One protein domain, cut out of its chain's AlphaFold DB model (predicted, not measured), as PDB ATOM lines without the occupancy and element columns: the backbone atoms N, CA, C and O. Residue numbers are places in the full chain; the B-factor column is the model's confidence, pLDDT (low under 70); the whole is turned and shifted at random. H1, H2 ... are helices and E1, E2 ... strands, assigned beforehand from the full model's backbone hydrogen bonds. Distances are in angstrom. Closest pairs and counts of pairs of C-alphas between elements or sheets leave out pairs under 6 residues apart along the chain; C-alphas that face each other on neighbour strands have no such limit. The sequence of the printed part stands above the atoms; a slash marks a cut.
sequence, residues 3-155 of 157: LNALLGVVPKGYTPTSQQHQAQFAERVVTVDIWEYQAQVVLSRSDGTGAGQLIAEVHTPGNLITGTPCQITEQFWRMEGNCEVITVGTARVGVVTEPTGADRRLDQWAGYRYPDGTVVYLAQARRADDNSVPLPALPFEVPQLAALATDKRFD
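AT A GLANCE: This is residues 3 to 155 of the 157 residues of an uncharacterized protein of Actinobacteria bacterium (UniProt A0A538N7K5). One twisted sheet of seven antiparallel strands curls round the helix H3, with the short helix H1 on the same face, by E2 and E3, and the short helix H2 on the opposite face, by E5 and E6. The long hairpin of E1 and E2 makes one side of the sheet, and at the other edge E4 runs across its direction, the strands' lines turning by 96 degrees from edge to edge. The printed part has 153 residues, with three named helices and seven named strands along the chain as H1 E1 E2 E3 H2 E4 E5 E6 E7 H3, and its class is mixed. The sheet's order is E1 E2 E3 E7 E6 E5 E4. The whole is compact, with a radius of gyration of the C-alphas of 15.0 A, and elongated in outline, spanning 50 by 32 by 29 A.

HOW THE PARTS SIT: The sheet runs from edge strand E1, residues 14 to 29, through E2, 32 to 45, E3, 51 to 59, E7, 119 to 125, E6, 108 to 113, and E5, 91 to 99, to edge strand E4, 81 to 88. E1 E2 E3 and E4 E5 E6 E7 are meanders, each strand the antiparallel neighbour of the one before. E3 and E7, one from each meander, are antiparallel neighbours with 170 degrees between their N-to-C directions, and N 55 and O 123 are 2.9 A apart, within hydrogen-bond range. So are N 22 and O 38 of the hairpin E1 and E2, 2.9 A, and N 86 and O 93 of the hairpin E4 and E5, 2.8 A. The sheet curls round H3, residues 142 to 149; its closest C-alphas to E6 are those of Ala 146 and Ala 110, 5.6 A. H1, residues 3 to 7, is on the same face as H3 at a height over the sheet of 7.2 A, only just over E2, with 3 of its C-alphas falling on E2. H2, residues 69 to 73, is on the opposite face at a height of 5.8 A; its closest C-alphas to E5 are those of Cys 70 and Gly 94, 4.4 A. In H1, H2 and H3 every O i to N i+4 pair is within hydrogen-bond range.

IN THESE COORDINATES: H1 begins at C-alpha 3 (197.731, 244.898, 180.832). E1 is 39.4 A long and bends by 74 degrees at residue 17; E2 is 41.8 A and E3 27.2 A. H3 is 10.9 A long and ends at C-alpha 149 (194.779, 240.914, 194.142).

THE WHOLE: The C-alphas farthest apart, those of Val 30 and Asp 47, are 50.9 A apart. The printed part, residues 3 to 155, has no cut. The link from E7 to H3, residues 126 to 141, is long. The mean pLDDT of the printed part is 95.5, and no printed residue is under 70.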
ATOM      1  N   LEU A   3     197.902 243.451 180.997       97.19
ATOM      2  CA  LEU A   3     197.731 244.898 180.832       97.19
ATOM      3  C   LEU A   3     196.260 245.306 180.655       97.19
ATOM      4  O   LEU A   3     195.824 246.279 181.258       97.19
ATOM      5  N   ASN A   4     195.462 244.541 179.900       96.38
ATOM      6  CA  ASN A   4     194.033 244.837 179.734       96.38
ATOM      7  C   ASN A   4     193.261 244.664 181.050       96.38
ATOM      8  O   ASN A   4     192.330 245.423 181.311       96.38
ATOM      9  N   ALA A   5     193.648 243.690 181.883       97.06
ATOM     10  CA  ALA A   5     193.078 243.531 183.219       97.06
ATOM     11  C   ALA A   5     193.399 244.749 184.098       97.06
ATOM     12  O   ALA A   5     192.491 245.303 184.719       97.06
ATOM     13  N   LEU A   6     194.653 245.214 184.073       97.81
ATOM     14  CA  LEU A   6     195.094 246.380 184.837       97.81
ATOM     15  C   LEU A   6     194.426 247.684 184.365       97.81
ATOM     16  O   LEU A   6     193.971 248.481 185.179       97.81
ATOM     17  N   LEU A   7     194.276 247.883 183.053       97.56
ATOM     18  CA  LEU A   7     193.530 249.019 182.497       97.56
ATOM     19  C   LEU A   7     192.043 248.974 182.876       97.56
ATOM     20  O   LEU A   7     191.441 250.007 183.155       97.56
ATOM     21  N   GLY A   8     191.455 247.777 182.924       96.88
ATOM     22  CA  GLY A   8     190.051 247.574 183.281       96.88
ATOM     23  C   GLY A   8     189.717 247.830 184.754       96.88
ATOM     24  O   GLY A   8     188.539 247.786 185.117       96.88
ATOM     25  N   VAL A   9     190.716 248.066 185.609       97.00
ATOM     26  CA  VAL A   9     190.513 248.415 187.026       97.00
ATOM     27  C   VAL A   9     190.827 249.872 187.332       97.00
ATOM     28  O   VAL A   9     190.566 250.301 188.451       97.00
ATOM     29  N   VAL A  10     191.341 250.641 186.365       96.31
ATOM     30  CA  VAL A  10     191.716 252.045 186.577       96.31
ATOM     31  C   VAL A  10     190.535 252.819 187.177       96.31
ATOM     32  O   VAL A  10     189.446 252.833 186.589       96.31
ATOM     33  N   PRO A  11     190.713 253.443 188.355       94.69
ATOM     34  CA  PRO A  11     189.613 254.090 189.047       94.69
ATOM     35  C   PRO A  11     189.160 255.347 188.300       94.69
ATOM     36  O   PRO A  11     189.928 256.009 187.597       94.69
ATOM     37  N   LYS A  12     187.885 255.707 188.473       92.94
ATOM     38  CA  LYS A  12     187.331 256.942 187.897       92.94
ATOM     39  C   LYS A  12     188.127 258.162 188.377       92.94
ATOM     40  O   LYS A  12     188.497 258.241 189.543       92.94
ATOM     41  N   GLY A  13     188.332 259.130 187.484       91.69
ATOM     42  CA  GLY A  13     189.112 260.346 187.765       91.69
ATOM     43  C   GLY A  13     190.610 260.223 187.468       91.69
ATOM     44  O   GLY A  13     191.340 261.205 187.622       91.69
ATOM     45  N   TYR A  14     191.054 259.051 187.009       95.12
ATOM     46  CA  TYR A  14     192.403 258.816 186.512       95.12
ATOM     47  C   TYR A  14     192.380 258.475 185.024       95.12
ATOM     48  O   TYR A  14     191.487 257.780 184.537       95.12
ATOM     49  N   THR A  15     193.398 258.947 184.316       95.19
ATOM     50  CA  THR A  15     193.640 258.672 182.903       95.19
ATOM     51  C   THR A  15     194.978 257.943 182.772       95.19
ATOM     52  O   THR A  15     195.994 258.464 183.243       95.19
ATOM     53  N   PRO A  16     195.021 256.761 182.131       95.88
ATOM     54  CA  PRO A  16     196.273 256.108 181.767       95.88
ATOM     55  C   PRO A  16     197.062 256.966 180.776       95.88
ATOM     56  O   PRO A  16     196.529 257.328 179.727       95.88
ATOM     57  N   THR A  17     198.322 257.271 181.074       94.94
ATOM     58  CA  THR A  17     199.175 258.112 180.207       94.94
ATOM     59  C   THR A  17     200.387 257.377 179.647       94.94
ATOM     60  O   THR A  17     200.890 257.747 178.590       94.94
ATOM     61  N   SER A  18     200.820 256.303 180.303       95.62
ATOM     62  CA  SER A  18     201.857 255.392 179.817       95.62
ATOM     63  C   SER A  18     201.546 253.968 180.263       95.62
ATOM     64  O   SER A  18     200.914 253.758 181.301       95.62
ATOM     65  N   GLN A  19     201.942 252.991 179.451       97.06
ATOM     66  CA  GLN A  19     201.620 251.581 179.639       97.06
ATOM     67  C   GLN A  19     202.819 250.732 179.241       97.06
ATOM     68  O   GLN A  19     203.391 250.922 178.167       97.06
ATOM     69  N   GLN A  20     203.171 249.774 180.088       96.62
ATOM     70  CA  GLN A  20     204.216 248.797 179.815       96.62
ATOM     71  C   GLN A  20     203.727 247.413 180.218       96.62
ATOM     72  O   GLN A  20     202.893 247.256 181.110       96.62
ATOM     73  N   HIS A  21     204.219 246.399 179.522       96.44
ATOM     74  CA  HIS A  21     203.988 245.015 179.889       96.44
ATOM     75  C   HIS A  21     205.158 244.162 179.430       96.44
ATOM     76  O   HIS A  21     205.780 244.445 178.405       96.44
ATOM     77  N   GLN A  22     205.429 243.114 180.190       96.56
ATOM     78  CA  GLN A  22     206.454 242.134 179.885       96.56
ATOM     79  C   GLN A  22     205.968 240.741 180.266       96.56
ATOM     80  O   GLN A  22     205.129 240.564 181.151       96.56
ATOM     81  N   ALA A  23     206.511 239.754 179.569       96.44
ATOM     82  CA  ALA A  23     206.403 238.353 179.918       96.44
ATOM     83  C   ALA A  23     207.809 237.774 179.858       96.44
ATOM     84  O   ALA A  23     208.518 237.989 178.870       96.44
ATOM     85  N   GLN A  24     208.208 237.050 180.893       96.06
ATOM     86  CA  GLN A  24     209.522 236.434 180.945       96.06
ATOM     87  C   GLN A  24     209.448 235.026 181.520       96.06
ATOM     88  O   GLN A  24     208.643 234.729 182.404       96.06
ATOM     89  N   PHE A  25     210.303 234.152 180.994       96.06
ATOM     90  CA  PHE A  25     210.603 232.885 181.640       96.06
ATOM     91  C   PHE A  25     211.396 233.195 182.910       96.06
ATOM     92  O   PHE A  25     212.477 233.778 182.826       96.06
ATOM     93  N   ALA A  26     210.846 232.832 184.065       93.19
ATOM     94  CA  ALA A  26     211.485 233.073 185.350       93.19
ATOM     95  C   ALA A  26     212.475 231.948 185.668       93.19
ATOM     96  O   ALA A  26     213.663 232.187 185.868       93.19
ATOM     97  N   GLU A  27     211.991 230.706 185.675       94.88
ATOM     98  CA  GLU A  27     212.795 229.523 185.973       94.88
ATOM     99  C   GLU A  27     212.062 228.231 185.592       94.88
ATOM    100  O   GLU A  27     210.891 228.236 185.203       94.88
ATOM    101  N   ARG A  28     212.751 227.095 185.739       95.12
ATOM    102  CA  ARG A  28     212.133 225.769 185.677       95.12
ATOM    103  C   ARG A  28     212.200 225.105 187.039       95.12
ATOM    104  O   ARG A  28     213.287 224.782 187.515       95.12
ATOM    105  N   VAL A  29     211.034 224.834 187.617       92.69
ATOM    106  CA  VAL A  29     210.904 224.101 188.878       92.69
ATOM    107  C   VAL A  29     210.582 222.651 188.547       92.69
ATOM    108  O   VAL A  29     209.491 222.333 188.073       92.69
ATOM    109  N   VAL A  30     211.547 221.758 188.777       90.00
ATOM    110  CA  VAL A  30     211.472 220.341 188.382       90.00
ATOM    111  C   VAL A  30     211.273 220.216 186.861       90.00
ATOM    112  O   VAL A  30     212.239 220.324 186.111       90.00
ATOM    113  N   THR A  31     210.039 220.032 186.392       91.75
ATOM    114  CA  THR A  31     209.675 219.907 184.968       91.75
ATOM    115  C   THR A  31     208.658 220.959 184.518       91.75
ATOM    116  O   THR A  31     208.112 220.832 183.425       91.75
ATOM    117  N   VAL A  32     208.359 221.962 185.350       93.19
ATOM    118  CA  VAL A  32     207.359 222.999 185.062       93.19
ATOM    119  C   VAL A  32     208.052 224.324 184.762       93.19
ATOM    120  O   VAL A  32     208.888 224.784 185.540       93.19
ATOM    121  N   ASP A  33     207.683 224.935 183.640       95.81
ATOM    122  CA  ASP A  33     208.155 226.258 183.233       95.81
ATOM    123  C   ASP A  33     207.376 227.321 183.989       95.81
ATOM    124  O   ASP A  33     206.154 227.424 183.845       95.81
ATOM    125  N   ILE A  34     208.084 228.119 184.780       96.12
ATOM    126  CA  ILE A  34     207.489 229.222 185.515       96.12
ATOM    127  C   ILE A  34     207.641 230.484 184.685       96.12
ATOM    128  O   ILE A  34     208.748 230.883 184.315       96.12
ATOM    129  N   TRP A  35     206.506 231.108 184.403       97.12
ATOM    130  CA  TRP A  35     206.429 232.384 183.717       97.12
ATOM    131  C   TRP A  35     206.025 233.472 184.697       97.12
ATOM    132  O   TRP A  35     205.187 233.269 185.580       97.12
ATOM    133  N   GLU A  36     206.623 234.635 184.500       97.12
ATOM    134  CA  GLU A  36     206.265 235.868 185.174       97.12
ATOM    135  C   GLU A  36     205.717 236.844 184.137       97.12
ATOM    136  O   GLU A  36     206.319 237.077 183.083       97.12
ATOM    137  N   TYR A  37     204.555 237.407 184.439       97.94
ATOM    138  CA  TYR A  37     203.916 238.438 183.636       97.94
ATOM    139  C   TYR A  37     203.821 239.697 184.471       97.94
ATOM    140  O   TYR A  37     203.288 239.652 185.575       97.94
ATOM    141  N   GLN A  38     204.260 240.822 183.924       98.12
ATOM    142  CA  GLN A  38     204.141 242.112 184.587       98.12
ATOM    143  C   GLN A  38     203.436 243.106 183.668       98.12
ATOM    144  O   GLN A  38     203.631 243.104 182.450       98.12
ATOM    145  N   ALA A  39     202.597 243.952 184.248       98.38
ATOM    146  CA  ALA A  39     202.006 245.100 183.588       98.38
ATOM    147  C   ALA A  39     202.107 246.316 184.501       98.38
ATOM    148  O   ALA A  39     201.881 246.216 185.703       98.38
ATOM    149  N   GLN A  40     202.392 247.466 183.909       98.25
ATOM    150  CA  GLN A  40     202.496 248.742 184.594       98.25
ATOM    151  C   GLN A  40     201.685 249.783 183.832       98.25
ATOM    152  O   GLN A  40     201.718 249.844 182.598       98.25
ATOM    153  N   VAL A  41     200.964 250.619 184.571       98.19
ATOM    154  CA  VAL A  41     200.211 251.746 184.025       98.19
ATOM    155  C   VAL A  41     200.528 252.991 184.838       98.19
ATOM    156  O   VAL A  41     200.302 253.018 186.048       98.19
ATOM    157  N   VAL A  42     201.001 254.038 184.165       97.50
ATOM    158  CA  VAL A  42     201.102 255.378 184.750       97.50
ATOM    159  C   VAL A  42     199.724 256.025 184.721       97.50
ATOM    160  O   VAL A  42     199.064 256.064 183.678       97.50
ATOM    161  N   LEU A  43     199.299 256.532 185.873       96.31
ATOM    162  CA  LEU A  43     198.015 257.186 186.070       96.31
ATOM    163  C   LEU A  43     198.214 258.670 186.323       96.31
ATOM    164  O   LEU A  43     198.809 259.050 187.329       96.31
ATOM    165  N   SER A  44     197.632 259.504 185.473       94.69
ATOM    166  CA  SER A  44     197.510 260.935 185.739       94.69
ATOM    167  C   SER A  44     196.092 261.256 186.180       94.69
ATOM    168  O   SER A  44     195.132 260.672 185.676       94.69
ATOM    169  N   ARG A  45     195.930 262.192 187.115       88.81
ATOM    170  CA  ARG A  45     194.588 262.711 187.403       88.81
ATOM    171  C   ARG A  45     194.053 263.457 186.188       88.81
ATOM    172  O   ARG A  45     194.811 264.124 185.484       88.81
ATOM    173  N   SER A  46     192.745 263.389 185.961       79.44
ATOM    174  CA  SER A  46     192.120 264.087 184.830       79.44
ATOM    175  C   SER A  46     192.227 265.619 184.920       79.44
ATOM    176  O   SER A  46     192.106 266.292 183.903       79.44
ATOM    177  N   ASP A  47     192.478 266.165 186.115       81.50
ATOM    178  CA  ASP A  47     192.753 267.590 186.368       81.50
ATOM    179  C   ASP A  47     194.232 267.982 186.142       81.50
ATOM    180  O   ASP A  47     194.585 269.153 186.262       81.50
ATOM    181  N   GLY A  48     195.097 267.019 185.799       76.88
ATOM    182  CA  GLY A  48     196.515 267.230 185.508       76.88
ATOM    183  C   GLY A  48     197.423 267.367 186.735       76.88
ATOM    184  O   GLY A  48     198.616 267.611 186.567       76.88
ATOM    185  N   THR A  49     196.922 267.200 187.966       81.88
ATOM    186  CA  THR A  49     197.672 267.573 189.185       81.88
ATOM    187  C   THR A  49     198.553 266.464 189.779       81.88
ATOM    188  O   THR A  49     198.716 266.394 190.997       81.88
ATOM    189  N   GLY A  50     199.111 265.576 188.958       92.69
ATOM    190  CA  GLY A  50     200.071 264.566 189.414       92.69
ATOM    191  C   GLY A  50     200.009 263.257 188.637       92.69
ATOM    192  O   GLY A  50     199.037 262.992 187.918       92.69
ATOM    193  N   ALA A  51     201.050 262.442 188.803       95.56
ATOM    194  CA  ALA A  51     201.183 261.140 188.167       95.56
ATOM    195  C   ALA A  51     201.674 260.082 189.162       95.56
ATOM    196  O   ALA A  51     202.716 260.246 189.796       95.56
ATOM    197  N   GLY A  52     200.922 258.991 189.261       97.19
ATOM    198  CA  GLY A  52     201.267 257.794 190.020       97.19
ATOM    199  C   GLY A  52     201.300 256.572 189.118       97.19
ATOM    200  O   GLY A  52     201.280 256.691 187.894       97.19
ATOM    201  N   GLN A  53     201.320 255.388 189.712       97.62
ATOM    202  CA  GLN A  53     201.370 254.146 188.948       97.62
ATOM    203  C   GLN A  53     200.619 253.008 189.625       97.62
ATOM    204  O   GLN A  53     200.503 252.958 190.851       97.62
ATOM    205  N   LEU A  54     200.153 252.086 188.786       98.38
ATOM    206  CA  LEU A  54     199.697 250.759 189.165       98.38
ATOM    207  C   LEU A  54     200.593 249.715 188.514       98.38
ATOM    208  O   LEU A  54     200.974 249.869 187.351       98.38
ATOM    209  N   ILE A  55     200.867 248.642 189.245       98.56
ATOM    210  CA  ILE A  55     201.638 247.497 188.768       98.56
ATOM    211  C   ILE A  55     200.873 246.226 189.112       98.56
ATOM    212  O   ILE A  55     200.356 246.087 190.218       98.56
ATOM    213  N   ALA A  56     200.803 245.305 188.160       98.69
ATOM    214  CA  ALA A  56     200.364 243.939 188.381       98.69
ATOM    215  C   ALA A  56     201.496 242.991 187.992       98.69
ATOM    216  O   ALA A  56     202.060 243.139 186.908       98.69
ATOM    217  N   GLU A  57     201.792 242.011 188.838       98.62
ATOM    218  CA  GLU A  57     202.739 240.934 188.547       98.62
ATOM    219  C   GLU A  57     202.093 239.586 188.856       98.62
ATOM    220  O   GLU A  57     201.407 239.435 189.868       98.62
ATOM    221  N   VAL A  58     202.262 238.617 187.960       98.31
ATOM    222  CA  VAL A  58     201.647 237.293 188.059       98.31
ATOM    223  C   VAL A  58     202.691 236.220 187.808       98.31
ATOM    224  O   VAL A  58     203.303 236.195 186.740       98.31
ATOM    225  N   HIS A  59     202.827 235.291 188.753       97.88
ATOM    226  CA  HIS A  59     203.637 234.083 188.609       97.88
ATOM    227  C   HIS A  59     202.732 232.875 188.380       97.88
ATOM    228  O   HIS A  59     201.778 232.645 189.133       97.88
ATOM    229  N   THR A  60     203.042 232.076 187.359       96.81
ATOM    230  CA  THR A  60     202.250 230.889 187.004       96.81
ATOM    231  C   THR A  60     202.316 229.786 188.067       96.81
ATOM    232  O   THR A  60     203.249 229.762 188.880       96.81
ATOM    233  N   PRO A  61     201.363 228.831 188.062       96.25
ATOM    234  CA  PRO A  61     201.407 227.649 188.918       96.25
ATOM    235  C   PRO A  61     202.757 226.922 188.892       96.25
ATOM    236  O   PRO A  61     203.402 226.828 187.851       96.25
ATOM    237  N   GLY A  62     203.159 226.381 190.045       94.81
ATOM    238  CA  GLY A  62     204.440 225.686 190.226       94.81
ATOM    239  C   GLY A  62     205.590 226.573 190.717       94.81
ATOM    240  O   GLY A  62     206.662 226.048 191.007       94.81
ATOM    241  N   ASN A  63     205.375 227.889 190.849       95.94
ATOM    242  CA  ASN A  63     206.363 228.800 191.428       95.94
ATOM    243  C   ASN A  63     206.674 228.459 192.901       95.94
ATOM    244  O   ASN A  63     205.871 227.838 193.609       95.94
ATOM    245  N   LEU A  64     207.841 228.908 193.365       95.81
ATOM    246  CA  LEU A  64     208.351 228.660 194.718       95.81
ATOM    247  C   LEU A  64     207.878 229.686 195.758       95.81
ATOM    248  O   LEU A  64     208.335 229.654 196.901       95.81
ATOM    249  N   ILE A  65     206.967 230.590 195.398       96.75
ATOM    250  CA  ILE A  65     206.446 231.592 196.325       96.75
ATOM    251  C   ILE A  65     205.409 230.909 197.221       96.75
ATOM    252  O   ILE A  65     204.321 230.499 196.799       96.75
ATOM    253  N   THR A  66     205.771 230.759 198.491       95.88
ATOM    254  CA  THR A  66     204.956 230.096 199.516       95.88
ATOM    255  C   THR A  66     205.049 230.856 200.840       95.88
ATOM    256  O   THR A  66     205.972 231.645 201.040       95.88
ATOM    257  N   GLY A  67     204.101 230.611 201.747       97.31
ATOM    258  CA  GLY A  67     204.089 231.169 203.098       97.31
ATOM    259  C   GLY A  67     202.692 231.588 203.546       97.31
ATOM    260  O   GLY A  67     201.688 231.288 202.894       97.31
ATOM    261  N   THR A  68     202.625 232.294 204.672       98.12
ATOM    262  CA  THR A  68     201.431 233.052 205.073       98.12
ATOM    263  C   THR A  68     201.149 234.188 204.074       98.12
ATOM    264  O   THR A  68     202.039 234.552 203.304       98.12
ATOM    265  N   PRO A  69     199.947 234.803 204.078       98.31
ATOM    266  CA  PRO A  69     199.644 235.905 203.161       98.31
ATOM    267  C   PRO A  69     200.674 237.046 203.206       98.31
ATOM    268  O   PRO A  69     201.058 237.564 202.160       98.31
ATOM    269  N   CYS A  70     201.188 237.384 204.392       97.81
ATOM    270  CA  CYS A  70     202.234 238.398 204.524       97.81
ATOM    271  C   CYS A  70     203.605 237.923 204.055       97.81
ATOM    272  O   CYS A  70     204.243 238.631 203.289       97.81
ATOM    273  N   GLN A  71     204.002 236.690 204.383       97.50
ATOM    274  CA  GLN A  71     205.257 236.131 203.869       97.50
ATOM    275  C   GLN A  71     205.279 236.060 202.340       97.50
ATOM    276  O   GLN A  71     206.336 236.218 201.744       97.50
ATOM    277  N   ILE A  72     204.137 235.807 201.693       98.06
ATOM    278  CA  ILE A  72     204.015 235.881 200.230       98.06
ATOM    279  C   ILE A  72     204.183 237.334 199.775       98.06
ATOM    280  O   ILE A  72     205.002 237.617 198.913       98.06
ATOM    281  N   THR A  73     203.448 238.264 200.383       98.12
ATOM    282  CA  THR A  73     203.452 239.688 200.005       98.12
ATOM    283  C   THR A  73     204.835 240.337 200.138       98.12
ATOM    284  O   THR A  73     205.249 241.082 199.258       98.12
ATOM    285  N   GLU A  74     205.591 240.005 201.181       95.44
ATOM    286  CA  GLU A  74     206.959 240.494 201.434       95.44
ATOM    287  C   GLU A  74     208.007 239.919 200.460       95.44
ATOM    288  O   GLU A  74     209.130 240.415 200.371       95.44
ATOM    289  N   GLN A  75     207.673 238.872 199.695       96.44
ATOM    290  CA  GLN A  75     208.565 238.366 198.648       96.44
ATOM    291  C   GLN A  75     208.536 239.234 197.386       96.44
ATOM    292  O   GLN A  75     209.477 239.143 196.592       96.44
ATOM    293  N   PHE A  76     207.517 240.088 197.215       97.00
ATOM    294  CA  PHE A  76     207.390 240.964 196.055       97.00
ATOM    295  C   PHE A  76     208.581 241.920 195.955       97.00
ATOM    296  O   PHE A  76     208.802 242.759 196.829       97.00
ATOM    297  N   TRP A  77     209.401 241.718 194.919       95.00
ATOM    298  CA  TRP A  77     210.658 242.439 194.665       95.00
ATOM    299  C   TRP A  77     211.617 242.520 195.865       95.00
ATOM    300  O   TRP A  77     212.519 243.356 195.883       95.00
ATOM    301  N   ARG A  78     211.438 241.644 196.868       93.50
ATOM    302  CA  ARG A  78     212.134 241.689 198.165       93.50
ATOM    303  C   ARG A  78     212.024 243.047 198.875       93.50
ATOM    304  O   ARG A  78     212.914 243.405 199.644       93.50
ATOM    305  N   MET A  79     210.959 243.804 198.609       92.62
ATOM    306  CA  MET A  79     210.697 245.067 199.293       92.62
ATOM    307  C   MET A  79     210.217 244.814 200.724       92.62
ATOM    308  O   MET A  79     209.478 243.871 200.996       92.62
ATOM    309  N   GLU A  80     210.626 245.685 201.644       92.69
ATOM    310  CA  GLU A  80     210.315 245.568 203.070       92.69
ATOM    311  C   GLU A  80     209.210 246.548 203.472       92.69
ATOM    312  O   GLU A  80     209.234 247.719 203.075       92.69
ATOM    313  N   GLY A  81     208.284 246.104 204.318       93.69
ATOM    314  CA  GLY A  81     207.280 246.965 204.930       93.69
ATOM    315  C   GLY A  81     206.392 246.239 205.931       93.69
ATOM    316  O   GLY A  81     206.425 245.014 206.037       93.69
ATOM    317  N   ASN A  82     205.585 247.007 206.661       94.94
ATOM    318  CA  ASN A  82     204.609 246.455 207.595       94.94
ATOM    319  C   ASN A  82     203.458 245.824 206.809       94.94
ATOM    320  O   ASN A  82     202.715 246.528 206.120       94.94
ATOM    321  N   CYS A  83     203.321 244.503 206.920       97.25
ATOM    322  CA  CYS A  83     202.234 243.760 206.304       97.25
ATOM    323  C   CYS A  83     201.097 243.469 207.285       97.25
ATOM    324  O   CYS A  83     201.314 243.005 208.408       97.25
ATOM    325  N   GLU A  84     199.868 243.646 206.813       97.81
ATOM    326  CA  GLU A  84     198.654 243.186 207.474       97.81
ATOM    327  C   GLU A  84     197.875 242.199 206.602       97.81
ATOM    328  O   GLU A  84     197.993 242.173 205.377       97.81
ATOM    329  N   VAL A  85     197.059 241.355 207.238       98.44
ATOM    330  CA  VAL A  85     196.210 240.399 206.523       98.44
ATOM    331  C   VAL A  85     194.799 240.953 206.403       98.44
ATOM    332  O   VAL A  85     194.073 241.040 207.392       98.44
ATOM    333  N   ILE A  86     194.381 241.235 205.173       98.56
ATOM    334  CA  ILE A  86     193.026 241.662 204.834       98.56
ATOM    335  C   ILE A  86     192.212 240.455 204.364       98.56
ATOM    336  O   ILE A  86     192.672 239.632 203.571       98.56
ATOM    337  N   THR A  87     190.982 240.334 204.864       98.31
ATOM    338  CA  THR A  87     190.053 239.277 204.442       98.31
ATOM    339  C   THR A  87     189.116 239.811 203.364       98.31
ATOM    340  O   THR A  87     188.420 240.800 203.583       98.31
ATOM    341  N   VAL A  88     189.075 239.138 202.212       97.69
ATOM    342  CA  VAL A  88     188.192 239.461 201.080       97.69
ATOM    343  C   VAL A  88     187.325 238.239 200.790       97.69
ATOM    344  O   VAL A  88     187.769 237.267 200.180       97.69
ATOM    345  N   GLY A  89     186.082 238.248 201.276       95.56
ATOM    346  CA  GLY A  89     185.237 237.052 201.252       95.56
ATOM    347  C   GLY A  89     185.893 235.912 202.037       95.56
ATOM    348  O   GLY A  89     186.102 236.033 203.240       95.56
ATOM    349  N   THR A  90     186.238 234.814 201.360       94.62
ATOM    350  CA  THR A  90     186.979 233.683 201.956       94.62
ATOM    351  C   THR A  90     188.494 233.769 201.753       94.62
ATOM    352  O   THR A  90     189.227 232.937 202.286       94.62
ATOM    353  N   ALA A  91     188.976 234.724 200.954       97.50
ATOM    354  CA  ALA A  91     190.394 234.895 200.670       97.50
ATOM    355  C   ALA A  91     191.086 235.686 201.788       97.50
ATOM    356  O   ALA A  91     190.518 236.617 202.360       97.50
ATOM    357  N   ARG A  92     192.341 235.327 202.066       98.25
ATOM    358  CA  ARG A  92     193.232 236.063 202.967       98.25
ATOM    359  C   ARG A  92     194.374 236.634 202.142       98.25
ATOM    360  O   ARG A  92     195.106 235.874 201.514       98.25
ATOM    361  N   VAL A  93     194.506 237.951 202.152       98.69
ATOM    362  CA  VAL A  93     195.430 238.714 201.308       98.69
ATOM    363  C   VAL A  93     196.408 239.435 202.219       98.69
ATOM    364  O   VAL A  93     195.979 240.040 203.198       98.69
ATOM    365  N   GLY A  94     197.706 239.342 201.945       98.69
ATOM    366  CA  GLY A  94     198.671 240.197 202.629       98.69
ATOM    367  C   GLY A  94     198.707 241.549 201.933       98.69
ATOM    368  O   GLY A  94     198.638 241.607 200.705       98.69
ATOM    369  N   VAL A  95     198.777 242.629 202.700       98.69
ATOM    370  CA  VAL A  95     198.922 243.983 202.168       98.69
ATOM    371  C   VAL A  95     199.987 244.704 202.964       98.69
ATOM    372  O   VAL A  95     199.873 244.826 204.181       98.69
ATOM    373  N   VAL A  96     201.009 245.197 202.275       98.25
ATOM    374  CA  VAL A  96     201.964 246.131 202.855       98.25
ATOM    375  C   VAL A  96     201.432 247.542 202.665       98.25
ATOM    376  O   VAL A  96     201.187 247.982 201.539       98.25
ATOM    377  N   THR A  97     201.233 248.234 203.784       93.94
ATOM    378  CA  THR A  97     200.648 249.582 203.837       93.94
ATOM    379  C   THR A  97     201.667 250.664 204.177       93.94
ATOM    380  O   THR A  97     201.442 251.834 203.869       93.94
ATOM    381  N   GLU A  98     202.797 250.264 204.765       89.31
ATOM    382  CA  GLU A  98     203.905 251.133 205.150       89.31
ATOM    383  C   GLU A  98     205.242 250.489 204.749       89.31
ATOM    384  O   GLU A  98     205.752 249.623 205.466       89.31
ATOM    385  N   PRO A  99     205.844 250.895 203.621       91.12
ATOM    386  CA  PRO A  99     207.177 250.446 203.244       91.12
ATOM    387  C   PRO A  99     208.202 250.919 204.282       91.12
ATOM    388  O   PRO A  99     208.212 252.093 204.673       91.12
ATOM    389  N   THR A 100     209.095 250.036 204.716       91.62
ATOM    390  CA  THR A 100     210.131 250.329 205.723       91.62
ATOM    391  C   THR A 100     211.541 250.312 205.141       91.62
ATOM    392  O   THR A 100     212.420 250.977 205.689       91.62
ATOM    393  N   GLY A 101     211.747 249.633 204.009       88.44
ATOM    394  CA  GLY A 101     213.058 249.473 203.375       88.44
ATOM    395  C   GLY A 101     213.625 250.738 202.718       88.44
ATOM    396  O   GLY A 101     213.005 251.806 202.703       88.44
ATOM    397  N   ALA A 102     214.830 250.612 202.156       88.75
ATOM    398  CA  ALA A 102     215.471 251.671 201.367       88.75
ATOM    399  C   ALA A 102     214.834 251.840 199.976       88.75
ATOM    400  O   ALA A 102     214.813 252.946 199.440       88.75
ATOM    401  N   ASP A 103     214.294 250.758 199.406       89.94
ATOM    402  CA  ASP A 103     213.503 250.823 198.179       89.94
ATOM    403  C   ASP A 103     212.122 251.419 198.484       89.94
ATOM    404  O   ASP A 103     211.341 250.866 199.260       89.94
ATOM    405  N   ARG A 104     211.844 252.581 197.888       88.44
ATOM    406  CA  ARG A 104     210.617 253.371 198.085       88.44
ATOM    407  C   ARG A 104     209.855 253.588 196.780       88.44
ATOM    408  O   ARG A 104     209.068 254.528 196.682       88.44
ATOM    409  N   ARG A 105     210.093 252.746 195.767       93.19
ATOM    410  CA  ARG A 105     209.428 252.863 194.456       93.19
ATOM    411  C   ARG A 105     207.918 252.619 194.527       93.19
ATOM    412  O   ARG A 105     207.189 253.097 193.663       93.19
ATOM    413  N   LEU A 106     207.457 251.902 195.552       96.31
ATOM    414  CA  LEU A 106     206.054 251.583 195.800       96.31
ATOM    415  C   LEU A 106     205.624 252.092 197.171       96.31
ATOM    416  O   LEU A 106     206.389 252.007 198.130       96.31
ATOM    417  N   ASP A 107     204.391 252.589 197.254       96.81
ATOM    418  CA  ASP A 107     203.797 253.020 198.522       96.81
ATOM    419  C   ASP A 107     203.002 251.882 199.177       96.81
ATOM    420  O   ASP A 107     202.981 251.792 200.398       96.81
ATOM    421  N   GLN A 108     202.340 251.024 198.387       98.12
ATOM    422  CA  GLN A 108     201.586 249.867 198.882       98.12
ATOM    423  C   GLN A 108     201.581 248.725 197.871       98.12
ATOM    424  O   GLN A 108     201.586 248.959 196.658       98.12
ATOM    425  N   TRP A 109     201.496 247.492 198.364       98.69
ATOM    426  CA  TRP A 109     201.266 246.323 197.519       98.69
ATOM    427  C   TRP A 109     200.518 245.220 198.260       98.69
ATOM    428  O   TRP A 109     200.665 245.043 199.468       98.69
ATOM    429  N   ALA A 110     199.706 244.479 197.518       98.75
ATOM    430  CA  ALA A 110     198.954 243.332 197.988       98.75
ATOM    431  C   ALA A 110     199.435 242.066 197.280       98.75
ATOM    432  O   ALA A 110     199.654 242.088 196.069       98.75
ATOM    433  N   GLY A 111     199.564 240.969 198.024       98.56
ATOM    434  CA  GLY A 111     199.937 239.656 197.508       98.56
ATOM    435  C   GLY A 111     198.875 238.605 197.817       98.56
ATOM    436  O   GLY A 111     198.402 238.477 198.952       98.56
ATOM    437  N   TYR A 112     198.515 237.817 196.805       98.50
ATOM    438  CA  TYR A 112     197.584 236.703 196.948       98.50
ATOM    439  C   TYR A 112     198.046 235.476 196.164       98.50
ATOM    440  O   TYR A 112     198.454 235.567 195.008       98.50
ATOM    441  N   ARG A 113     197.943 234.303 196.795       98.12
ATOM    442  CA  ARG A 113     198.220 233.008 196.171       98.12
ATOM    443  C   ARG A 113     196.923 232.238 195.993       98.12
ATOM    444  O   ARG A 113     196.274 231.867 196.971       98.12
ATOM    445  N   TYR A 114     196.565 231.976 194.743       97.31
ATOM    446  CA  TYR A 114     195.415 231.161 194.386       97.31
ATOM    447  C   TYR A 114     195.632 229.682 194.760       97.31
ATOM    448  O   TYR A 114     196.775 229.223 194.866       97.31
ATOM    449  N   PRO A 115     194.546 228.898 194.933       95.12
ATOM    450  CA  PRO A 115     194.639 227.474 195.272       95.12
ATOM    451  C   PRO A 115     195.412 226.614 194.265       95.12
ATOM    452  O   PRO A 115     195.972 225.591 194.641       95.12
ATOM    453  N   ASP A 116     195.458 227.019 192.997       94.50
ATOM    454  CA  ASP A 116     196.227 226.348 191.942       94.50
ATOM    455  C   ASP A 116     197.733 226.656 191.990       94.50
ATOM    456  O   ASP A 116     198.514 226.046 191.265       94.50
ATOM    457  N   GLY A 117     198.152 227.586 192.850       95.69
ATOM    458  CA  GLY A 117     199.530 228.028 192.984       95.69
ATOM    459  C   GLY A 117     199.887 229.281 192.190       95.69
ATOM    460  O   GLY A 117     201.014 229.739 192.343       95.69
ATOM    461  N   THR A 118     198.973 229.864 191.408       97.50
ATOM    462  CA  THR A 118     199.187 231.187 190.796       97.50
ATOM    463  C   THR A 118     199.374 232.231 191.894       97.50
ATOM    464  O   THR A 118     198.611 232.254 192.862       97.50
ATOM    465  N   VAL A 119     200.364 233.109 191.753       98.38
ATOM    466  CA  VAL A 119     200.588 234.225 192.684       98.38
ATOM    467  C   VAL A 119     200.385 235.530 191.945       98.38
ATOM    468  O   VAL A 119     200.930 235.707 190.861       98.38
ATOM    469  N   VAL A 120     199.597 236.423 192.535       98.56
ATOM    470  CA  VAL A 120     199.291 237.745 191.998       98.56
ATOM    471  C   VAL A 120     199.734 238.800 193.001       98.56
ATOM    472  O   VAL A 120     199.363 238.740 194.177       98.56
ATOM    473  N   TYR A 121     200.473 239.786 192.506       98.75
ATOM    474  CA  TYR A 121     200.785 241.019 193.209       98.75
ATOM    475  C   TYR A 121     200.115 242.201 192.519       98.75
ATOM    476  O   TYR A 121     200.222 242.347 191.302       98.75
ATOM    477  N   LEU A 122     199.452 243.057 193.299       98.69
ATOM    478  CA  LEU A 122     198.967 244.364 192.857       98.69
ATOM    479  C   LEU A 122     199.637 245.442 193.693       98.69
ATOM    480  O   LEU A 122     199.516 245.455 194.915       98.69
ATOM    481  N   ALA A 123     200.313 246.360 193.026       98.62
ATOM    482  CA  ALA A 123     201.102 247.413 193.633       98.62
ATOM    483  C   ALA A 123     200.651 248.786 193.143       98.62
ATOM    484  O   ALA A 123     200.151 248.942 192.025       98.62
ATOM    485  N   GLN A 124     200.844 249.790 193.990       98.44
ATOM    486  CA  GLN A 124     200.537 251.173 193.671       98.44
ATOM    487  C   GLN A 124     201.541 252.138 194.294       98.44
ATOM    488  O   GLN A 124     202.097 251.902 195.371       98.44
ATOM    489  N   ALA A 125     201.740 253.260 193.610       97.69
ATOM    490  CA  ALA A 125     202.512 254.379 194.120       97.69
ATOM    491  C   ALA A 125     201.882 255.707 193.702       97.69
ATOM    492  O   ALA A 125     201.313 255.846 192.613       97.69
ATOM    493  N   ARG A 126     202.026 256.717 194.557       96.56
ATOM    494  CA  ARG A 126     201.639 258.100 194.277       96.56
ATOM    495  C   ARG A 126     202.564 258.747 193.262       96.56
ATOM    496  O   ARG A 126     202.126 259.692 192.623       96.56
ATOM    497  N   ARG A 127     203.803 258.271 193.115       95.81
ATOM    498  CA  ARG A 127     204.751 258.738 192.095       95.81
ATOM    499  C   ARG A 127     204.904 257.709 190.985       95.81
ATOM    500  O   ARG A 127     205.088 256.530 191.269       95.81
ATOM    501  N   ALA A 128     204.836 258.166 189.739       94.50
ATOM    502  CA  ALA A 128     205.150 257.344 188.575       94.50
ATOM    503  C   ALA A 128     206.665 257.101 188.436       94.50
ATOM    504  O   ALA A 128     207.081 256.001 188.094       94.50
ATOM    505  N   ASP A 129     207.470 258.116 188.750       91.00
ATOM    506  CA  ASP A 129     208.932 258.076 188.816       91.00
ATOM    507  C   ASP A 129     209.461 259.139 189.802       91.00
ATOM    508  O   ASP A 129     208.688 259.905 190.389       91.00
ATOM    509  N   ASP A 130     210.783 259.206 189.970       87.94
ATOM    510  CA  ASP A 130     211.448 260.129 190.902       87.94
ATOM    511  C   ASP A 130     211.238 261.617 190.571       87.94
ATOM    512  O   ASP A 130     211.367 262.471 191.450       87.94
ATOM    513  N   ASN A 131     210.886 261.942 189.323       88.75
ATOM    514  CA  ASN A 131     210.689 263.316 188.852       88.75
ATOM    515  C   ASN A 131     209.210 263.734 188.847       88.75
ATOM    516  O   ASN A 131     208.887 264.905 188.630       88.75
ATOM    517  N   SER A 132     208.302 262.789 189.077       89.75
ATOM    518  CA  SER A 132     206.866 263.010 188.997       89.75
ATOM    519  C   SER A 132     206.328 263.753 190.218       89.75
ATOM    520  O   SER A 132     206.637 263.436 191.373       89.75
ATOM    521  N   VAL A 133     205.429 264.710 189.969       93.75
ATOM    522  CA  VAL A 133     204.594 265.290 191.027       93.75
ATOM    523  C   VAL A 133     203.678 264.182 191.563       93.75
ATOM    524  O   VAL A 133     202.918 263.605 190.776       93.75
ATOM    525  N   PRO A 134     203.732 263.863 192.870       95.25
ATOM    526  CA  PRO A 134     202.957 262.768 193.427       95.25
ATOM    527  C   PRO A 134     201.457 263.054 193.363       95.25
ATOM    528  O   PRO A 134     201.011 264.186 193.551       95.25
ATOM    529  N   LEU A 135     200.670 261.998 193.193       95.38
ATOM    530  CA  LEU A 135     199.239 262.026 193.447       95.38
ATOM    531  C   LEU A 135     198.961 262.447 194.903       95.38
ATOM    532  O   LEU A 135     199.686 262.034 195.812       95.38
ATOM    533  N   PRO A 136     197.880 263.204 195.158       92.50
ATOM    534  CA  PRO A 136     197.510 263.601 196.516       92.50
ATOM    535  C   PRO A 136     197.106 262.402 197.391       92.50
ATOM    536  O   PRO A 136     197.276 262.444 198.605       92.50
ATOM    537  N   ALA A 137     196.609 261.330 196.770       93.62
ATOM    538  CA  ALA A 137     196.211 260.083 197.408       93.62
ATOM    539  C   ALA A 137     196.513 258.896 196.484       93.62
ATOM    540  O   ALA A 137     196.671 259.069 195.269       93.62
ATOM    541  N   LEU A 138     196.595 257.700 197.065       95.88
ATOM    542  CA  LEU A 138     196.724 256.469 196.296       95.88
ATOM    543  C   LEU A 138     195.445 256.190 195.486       95.88
ATOM    544  O   LEU A 138     194.359 256.553 195.935       95.88
ATOM    545  N   PRO A 139     195.554 255.572 194.293       95.56
ATOM    546  CA  PRO A 139     194.387 255.258 193.466       95.56
ATOM    547  C   PRO A 139     193.357 254.345 194.142       95.56
ATOM    548  O   PRO A 139     192.165 254.466 193.856       95.56
ATOM    549  N   PHE A 140     193.809 253.439 195.012       97.75
ATOM    550  CA  PHE A 140     192.952 252.514 195.747       97.75
ATOM    551  C   PHE A 140     193.210 252.575 197.247       97.75
ATOM    552  O   PHE A 140     194.354 252.640 197.693       97.75
ATOM    553  N   GLU A 141     192.137 252.446 198.019       97.44
ATOM    554  CA  GLU A 141     192.218 252.175 199.451       97.44
ATOM    555  C   GLU A 141     192.666 250.729 199.709       97.44
ATOM    556  O   GLU A 141     192.470 249.840 198.874       97.44
ATOM    557  N   VAL A 142     193.198 250.457 200.901       97.94
ATOM    558  CA  VAL A 142     193.749 249.137 201.270       97.94
ATOM    559  C   VAL A 142     192.782 247.966 201.005       97.94
ATOM    560  O   VAL A 142     193.186 247.010 200.338       97.94
ATOM    561  N   PRO A 143     191.492 248.013 201.410       98.00
ATOM    562  CA  PRO A 143     190.560 246.926 201.105       98.00
ATOM    563  C   PRO A 143     190.294 246.745 199.604       98.00
ATOM    564  O   PRO A 143     190.036 245.630 199.153       98.00
ATOM    565  N   GLN A 144     190.359 247.827 198.821       98.19
ATOM    566  CA  GLN A 144     190.178 247.772 197.369       98.19
ATOM    567  C   GLN A 144     191.399 247.137 196.701       98.19
ATOM    568  O   GLN A 144     191.233 246.253 195.863       98.19
ATOM    569  N   LEU A 145     192.612 247.521 197.114       98.50
ATOM    570  CA  LEU A 145     193.852 246.912 196.632       98.50
ATOM    571  C   LEU A 145     193.886 245.404 196.933       98.50
ATOM    572  O   LEU A 145     194.185 244.601 196.048       98.50
ATOM    573  N   ALA A 146     193.494 245.012 198.150       98.69
ATOM    574  CA  ALA A 146     193.378 243.607 198.533       98.69
ATOM    575  C   ALA A 146     192.373 242.849 197.652       98.69
ATOM    576  O   ALA A 146     192.655 241.742 197.192       98.69
ATOM    577  N   ALA A 147     191.208 243.448 197.384       98.38
ATOM    578  CA  ALA A 147     190.200 242.839 196.523       98.38
ATOM    579  C   ALA A 147     190.713 242.635 195.090       98.38
ATOM    580  O   ALA A 147     190.478 241.573 194.509       98.38
ATOM    581  N   LEU A 148     191.468 243.596 194.550       98.31
ATOM    582  CA  LEU A 148     192.065 243.492 193.216       98.31
ATOM    583  C   LEU A 148     193.068 242.339 193.104       98.31
ATOM    584  O   LEU A 148     193.053 241.639 192.096       98.31
ATOM    585  N   ALA A 149     193.869 242.066 194.139       98.06
ATOM    586  CA  ALA A 149     194.779 240.914 194.142       98.06
ATOM    587  C   ALA A 149     194.049 239.555 194.048       98.06
ATOM    588  O   ALA A 149     194.622 238.564 193.597       98.06
ATOM    589  N   THR A 150     192.767 239.510 194.424       97.88
ATOM    590  CA  THR A 150     191.902 238.319 194.319       97.88
ATOM    591  C   THR A 150     190.992 238.322 193.090       97.88
ATOM    592  O   THR A 150     190.190 237.400 192.907       97.88
ATOM    593  N   ASP A 151     191.073 239.358 192.254       97.12
ATOM    594  CA  ASP A 151     190.201 239.504 191.099       97.12
ATOM    595  C   ASP A 151     190.596 238.513 189.998       97.12
ATOM    596  O   ASP A 151     191.751 238.428 189.568       97.12
ATOM    597  N   LYS A 152     189.599 237.773 189.504       94.56
ATOM    598  CA  LYS A 152     189.767 236.745 188.474       94.56
ATOM    599  C   LYS A 152     190.315 237.269 187.153       94.56
ATOM    600  O   LYS A 152     190.838 236.480 186.377       94.56
ATOM    601  N   ARG A 153     190.265 238.577 186.902       94.38
ATOM    602  CA  ARG A 153     190.916 239.192 185.737       94.38
ATOM    603  C   ARG A 153     192.443 239.034 185.744       94.38
ATOM    604  O   ARG A 153     193.044 239.098 184.674       94.38
ATOM    605  N   PHE A 154     193.057 238.827 186.912       94.38
ATOM    606  CA  PHE A 154     194.506 238.629 187.070       94.38
ATOM    607  C   PHE A 154     194.917 237.151 187.168       94.38
ATOM    608  O   PHE A 154     196.101 236.837 187.237       94.38
ATOM    609  N   ASP A 155     193.951 236.238 187.133       88.12
ATOM    610  CA  ASP A 155     194.167 234.795 187.070       88.12
ATOM    611  C   ASP A 155     194.356 234.410 185.589       88.12
ATOM    612  O   ASP A 155     193.384 234.158 184.883       88.12
TER     613      ASP A 155